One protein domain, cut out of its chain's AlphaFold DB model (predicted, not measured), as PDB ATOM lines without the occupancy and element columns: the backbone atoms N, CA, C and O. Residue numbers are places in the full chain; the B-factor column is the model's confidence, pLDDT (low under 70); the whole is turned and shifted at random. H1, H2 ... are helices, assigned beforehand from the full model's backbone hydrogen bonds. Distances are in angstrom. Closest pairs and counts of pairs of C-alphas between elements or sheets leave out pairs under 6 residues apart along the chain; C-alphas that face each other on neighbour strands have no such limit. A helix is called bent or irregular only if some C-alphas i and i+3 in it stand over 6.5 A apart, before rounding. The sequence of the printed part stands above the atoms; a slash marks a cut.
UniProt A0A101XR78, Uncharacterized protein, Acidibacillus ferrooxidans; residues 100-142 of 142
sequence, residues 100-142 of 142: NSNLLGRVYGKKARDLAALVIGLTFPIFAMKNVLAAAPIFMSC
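Overview. This is residues 100 to 142 of the 142 residues of an uncharacterized protein of Acidibacillus ferrooxidans (UniProt A0A101XR78). One long helix, H2, makes the length of a thin rod, and a short helix, H1, folds back beside its first turns as a lopsided helical hairpin. From residue 121 on, H2 and the last residues stick out with nothing packed beside them. The printed part has 43 residues with two named helices, H1 then H2, and no named strand; its class is all helix. It is extended, with a radius of gyration of the C-alphas of 16.3 A, and the C-alphas span 52 by 12 by 7 A.

Arrangement. H1, residues 100 to 108, and H2, residues 110 to 140, form a helical hairpin through a tight link, Gly 109. They touch, with 15 pairs of C-alphas within 8 A, and H2 does so with residues 111 to 117 alone. Their closest C-alphas are those of Gly 105 and Arg 113, 4.1 A apart. The helices run opposite ways at a shallow tilt of 26 degrees. Residues 121 to 142, of which 121 to 140 belong to H2, stand free. In H1 every O i to N i+4 pair is within hydrogen-bond range; in H2 22 of 27 are.

Along the chain. H1 begins at Asn 100, with its C-alpha at (52.913, 4.280, 12.183), and ends at Tyr 108. H2 begins at Lys 110, with its C-alpha at (45.977, 15.173, 13.408), and ends at Met 140, with its C-alpha at (41.668, -28.876, 26.344), 46.1 A from first to last C-alpha. H2 is irregular, but only just: C-alphas 134 and 137 are 6.6 A apart.

Size, cuts and confidence. The two C-alphas farthest apart are those of Gly 109 and Cys 142, 52.0 A. The printed part has no cut and ends at residue 142, the chain's last. The mean pLDDT of the printed part is 77.0; residues 101 to 102 and 138 to 142 are under 70.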
ATOM      1  N   ASN A 100      53.502   4.140  13.522       70.00
ATOM      2  CA  ASN A 100      52.913   4.280  12.183       70.00
ATOM      3  C   ASN A 100      51.806   5.351  12.146       70.00
ATOM      4  O   ASN A 100      51.677   6.088  11.171       70.00
ATOM      5  N   SER A 101      51.055   5.510  13.241       69.19
ATOM      6  CA  SER A 101      50.022   6.544  13.368       69.19
ATOM      7  C   SER A 101      50.595   7.962  13.348       69.19
ATOM      8  O   SER A 101      49.990   8.849  12.751       69.19
ATOM      9  N   ASN A 102      51.767   8.203  13.953       67.06
ATOM     10  CA  ASN A 102      52.412   9.524  13.908       67.06
ATOM     11  C   ASN A 102      52.869   9.890  12.489       67.06
ATOM     12  O   ASN A 102      52.759  11.054  12.104       67.06
ATOM     13  N   LEU A 103      53.322   8.909  11.699       73.56
ATOM     14  CA  LEU A 103      53.660   9.120  10.290       73.56
ATOM     15  C   LEU A 103      52.422   9.557   9.489       73.56
ATOM     16  O   LEU A 103      52.462  10.576   8.802       73.56
ATOM     17  N   LEU A 104      51.307   8.837   9.647       72.44
ATOM     18  CA  LEU A 104      50.017   9.190   9.039       72.44
ATOM     19  C   LEU A 104      49.538  10.575   9.489       72.44
ATOM     20  O   LEU A 104      49.062  11.362   8.677       72.44
ATOM     21  N   GLY A 105      49.743  10.910  10.763       71.50
ATOM     22  CA  GLY A 105      49.448  12.224  11.324       71.50
ATOM     23  C   GLY A 105      50.197  13.380  10.678       71.50
ATOM     24  O   GLY A 105      49.651  14.474  10.560       71.50
ATOM     25  N   ARG A 106      51.441  13.151  10.252       74.25
ATOM     26  CA  ARG A 106      52.247  14.170   9.576       74.25
ATOM     27  C   ARG A 106      51.832  14.372   8.124       74.25
ATOM     28  O   ARG A 106      51.863  15.500   7.652       74.25
ATOM     29  N   VAL A 107      51.473  13.296   7.426       79.12
ATOM     30  CA  VAL A 107      51.103  13.354   6.003       79.12
ATOM     31  C   VAL A 107      49.659  13.833   5.818       79.12
ATOM     32  O   VAL A 107      49.393  14.634   4.930       79.12
ATOM     33  N   TYR A 108      48.738  13.386   6.676       78.56
ATOM     34  CA  TYR A 108      47.290  13.596   6.523       78.56
ATOM     35  C   TYR A 108      46.654  14.428   7.653       78.56
ATOM     36  O   TYR A 108      45.448  14.675   7.651       78.56
ATOM     37  N   GLY A 109      47.446  14.873   8.632       84.12
ATOM     38  CA  GLY A 109      46.998  15.720   9.738       84.12
ATOM     39  C   GLY A 109      46.532  14.960  10.989       84.12
ATOM     40  O   GLY A 109      46.390  13.736  11.021       84.12
ATOM     41  N   LYS A 110      46.262  15.714  12.063       79.19
ATOM     42  CA  LYS A 110      45.977  15.173  13.408       79.19
ATOM     43  C   LYS A 110      44.772  14.220  13.455       79.19
ATOM     44  O   LYS A 110      44.818  13.229  14.176       79.19
ATOM     45  N   LYS A 111      43.725  14.475  12.664       79.38
ATOM     46  CA  LYS A 111      42.537  13.602  12.602       79.38
ATOM     47  C   LYS A 111      42.878  12.204  12.072       79.38
ATOM     48  O   LYS A 111      42.400  11.217  12.619       79.38
ATOM     49  N   ALA A 112      43.747  12.118  11.065       76.50
ATOM     50  CA  ALA A 112      44.198  10.844  10.512       76.50
ATOM     51  C   ALA A 112      45.070  10.061  11.505       76.50
ATOM     52  O   ALA A 112      44.956   8.840  11.586       76.50
ATOM     53  N   ARG A 113      45.889  10.752  12.314       78.38
ATOM     54  CA  ARG A 113      46.637  10.117  13.411       78.38
ATOM     55  C   ARG A 113      45.713   9.448  14.414       78.38
ATOM     56  O   ARG A 113      45.935   8.293  14.761       78.38
ATOM     57  N   ASP A 114      44.739  10.206  14.908       80.69
ATOM     58  CA  ASP A 114      43.883   9.769  16.007       80.69
ATOM     59  C   ASP A 114      42.994   8.596  15.533       80.69
ATOM     60  O   ASP A 114      42.845   7.607  16.249       80.69
ATOM     61  N   LEU A 115      42.535   8.620  14.274       84.38
ATOM     62  CA  LEU A 115      41.793   7.515  13.655       84.38
ATOM     63  C   LEU A 115      42.671   6.275  13.416       84.38
ATOM     64  O   LEU A 115      42.269   5.165  13.752       84.38
ATOM     65  N   ALA A 116      43.899   6.442  12.917       81.25
ATOM     66  CA  ALA A 116      44.837   5.329  12.751       81.25
ATOM     67  C   ALA A 116      45.228   4.693  14.095       81.25
ATOM     68  O   ALA A 116      45.317   3.472  14.205       81.25
ATOM     69  N   ALA A 117      45.449   5.507  15.131       81.06
ATOM     70  CA  ALA A 117      45.711   5.024  16.483       81.06
ATOM     71  C   ALA A 117      44.516   4.244  17.053       81.06
ATOM     72  O   ALA A 117      44.723   3.194  17.654       81.06
ATOM     73  N   LEU A 118      43.286   4.705  16.810       86.56
ATOM     74  CA  LEU A 118      42.071   3.998  17.214       86.56
ATOM     75  C   LEU A 118      41.944   2.640  16.507       86.56
ATOM     76  O   LEU A 118      41.728   1.625  17.161       86.56
ATOM     77  N   VAL A 119      42.142   2.600  15.187       85.75
ATOM     78  CA  VAL A 119      42.077   1.352  14.407       85.75
ATOM     79  C   VAL A 119      43.135   0.352  14.877       85.75
ATOM     80  O   VAL A 119      42.815  -0.814  15.103       85.75
ATOM     81  N   ILE A 120      44.382   0.785  15.081       83.81
ATOM     82  CA  ILE A 120      45.448  -0.092  15.595       83.81
ATOM     83  C   ILE A 120      45.125  -0.553  17.023       83.81
ATOM     84  O   ILE A 120      45.263  -1.734  17.336       83.81
ATOM     85  N   GLY A 121      44.633   0.355  17.869       83.69
ATOM     86  CA  GLY A 121      44.242   0.052  19.245       83.69
ATOM     87  C   GLY A 121      43.094  -0.953  19.350       83.69
ATOM     88  O   GLY A 121      43.063  -1.722  20.303       83.69
ATOM     89  N   LEU A 122      42.191  -0.994  18.367       85.75
ATOM     90  CA  LEU A 122      41.091  -1.963  18.305       85.75
ATOM     91  C   LEU A 122      41.498  -3.289  17.650       85.75
ATOM     92  O   LEU A 122      41.070  -4.353  18.087       85.75
ATOM     93  N   THR A 123      42.331  -3.249  16.611       84.25
ATOM     94  CA  THR A 123      42.725  -4.452  15.858       84.25
ATOM     95  C   THR A 123      43.746  -5.306  16.602       84.25
ATOM     96  O   THR A 123      43.694  -6.535  16.522       84.25
ATOM     97  N   PHE A 124      44.649  -4.692  17.368       82.44
ATOM     98  CA  PHE A 124      45.695  -5.430  18.073       82.44
ATOM     99  C   PHE A 124      45.154  -6.372  19.173       82.44
ATOM    100  O   PHE A 124      45.561  -7.537  19.199       82.44
ATOM    101  N   PRO A 125      44.188  -5.969  20.025       84.44
ATOM    102  CA  PRO A 125      43.523  -6.883  20.955       84.44
ATOM    103  C   PRO A 125      42.804  -8.042  20.261       84.44
ATOM    104  O   PRO A 125      42.865  -9.165  20.752       84.44
ATOM    105  N   ILE A 126      42.176  -7.807  19.101       85.69
ATOM    106  CA  ILE A 126      41.514  -8.867  18.321       85.69
ATOM    107  C   ILE A 126      42.545  -9.906  17.858       85.69
ATOM    108  O   ILE A 126      42.315 -11.110  17.973       85.69
ATOM    109  N   PHE A 127      43.708  -9.457  17.378       82.50
ATOM    110  CA  PHE A 127      44.809 -10.350  17.015       82.50
ATOM    111  C   PHE A 127      45.334 -11.145  18.220       82.50
ATOM    112  O   PHE A 127      45.561 -12.354  18.115       82.50
ATOM    113  N   ALA A 128      45.491 -10.497  19.376       82.19
ATOM    114  CA  ALA A 128      45.902 -11.169  20.605       82.19
ATOM    115  C   ALA A 128      44.873 -12.230  21.038       82.19
ATOM    116  O   ALA A 128      45.244 -13.376  21.287       82.19
ATOM    117  N   MET A 129      43.578 -11.890  21.034       83.62
ATOM    118  CA  MET A 129      42.487 -12.822  21.337       83.62
ATOM    119  C   MET A 129      42.477 -14.019  20.385       83.62
ATOM    120  O   MET A 129      42.374 -15.150  20.851       83.62
ATOM    121  N   LYS A 130      42.660 -13.809  19.074       81.44
ATOM    122  CA  LYS A 130      42.778 -14.909  18.100       81.44
ATOM    123  C   LYS A 130      43.887 -15.894  18.463       81.44
ATOM    124  O   LYS A 130      43.682 -17.097  18.353       81.44
ATOM    125  N   ASN A 131      45.050 -15.403  18.885       80.56
ATOM    126  CA  ASN A 131      46.165 -16.274  19.259       80.56
ATOM    127  C   ASN A 131      45.884 -17.060  20.542       80.56
ATOM    128  O   ASN A 131      46.235 -18.233  20.610       80.56
ATOM    129  N   VAL A 132      45.212 -16.448  21.523       81.88
ATOM    130  CA  VAL A 132      44.788 -17.139  22.751       81.88
ATOM    131  C   VAL A 132      43.739 -18.207  22.444       81.88
ATOM    132  O   VAL A 132      43.871 -19.339  22.901       81.88
ATOM    133  N   LEU A 133      42.733 -17.886  21.626       82.00
ATOM    134  CA  LEU A 133      41.702 -18.838  21.207       82.00
ATOM    135  C   LEU A 133      42.286 -19.993  20.396       82.00
ATOM    136  O   LEU A 133      41.886 -21.129  20.603       82.00
ATOM    137  N   ALA A 134      43.249 -19.732  19.512       77.31
ATOM    138  CA  ALA A 134      43.923 -20.788  18.764       77.31
ATOM    139  C   ALA A 134      44.823 -21.669  19.647       77.31
ATOM    140  O   ALA A 134      45.049 -22.828  19.318       77.31
ATOM    141  N   ALA A 135      45.327 -21.139  20.767       75.31
ATOM    142  CA  ALA A 135      46.095 -21.909  21.741       75.31
ATOM    143  C   ALA A 135      45.203 -22.719  22.700       75.31
ATOM    144  O   ALA A 135      45.633 -23.752  23.205       75.31
ATOM    145  N   ALA A 136      43.963 -22.284  22.953       75.12
ATOM    146  CA  ALA A 136      43.049 -22.925  23.901       75.12
ATOM    147  C   ALA A 136      42.771 -24.426  23.632       75.12
ATOM    148  O   ALA A 136      42.801 -25.193  24.597       75.12
ATOM    149  N   PRO A 137      42.580 -24.893  22.378       71.06
ATOM    150  CA  PRO A 137      42.409 -26.313  22.071       71.06
ATOM    151  C   PRO A 137      43.560 -27.188  22.573       71.06
ATOM    152  O   PRO A 137      43.324 -28.293  23.047       71.06
ATOM    153  N   ILE A 138      44.793 -26.672  22.553       68.06
ATOM    154  CA  ILE A 138      45.991 -27.398  22.999       68.06
ATOM    155  C   ILE A 138      45.900 -27.730  24.497       68.06
ATOM    156  O   ILE A 138      46.364 -28.782  24.929       68.06
ATOM    157  N   PHE A 139      45.269 -26.861  25.290       64.12
ATOM    158  CA  PHE A 139      45.069 -27.085  26.723       64.12
ATOM    159  C   PHE A 139      43.872 -27.987  27.035       64.12
ATOM    160  O   PHE A 139      43.859 -28.608  28.090       64.12
ATOM    161  N   MET A 140      42.873 -28.056  26.148       61.56
ATOM    162  CA  MET A 140      41.668 -28.876  26.344       61.56
ATOM    163  C   MET A 140      41.843 -30.336  25.904       61.56
ATOM    164  O   MET A 140      41.061 -31.186  26.314       61.56
ATOM    165  N   SER A 141      42.844 -30.642  25.073       55.19
ATOM    166  CA  SER A 141      43.138 -32.009  24.613       55.19
ATOM    167  C   SER A 141      44.030 -32.831  25.566       55.19
ATOM    168  O   SER A 141      44.491 -33.902  25.172       55.19
ATOM    169  N   CYS A 142      44.298 -32.346  26.785       45.09
ATOM    170  CA  CYS A 142      45.143 -32.979  27.809       45.09
ATOM    171  C   CYS A 142      44.317 -33.297  29.062       45.09
ATOM    172  O   CYS A 142      44.542 -34.377  29.654       45.09
TER     173      CYS A 142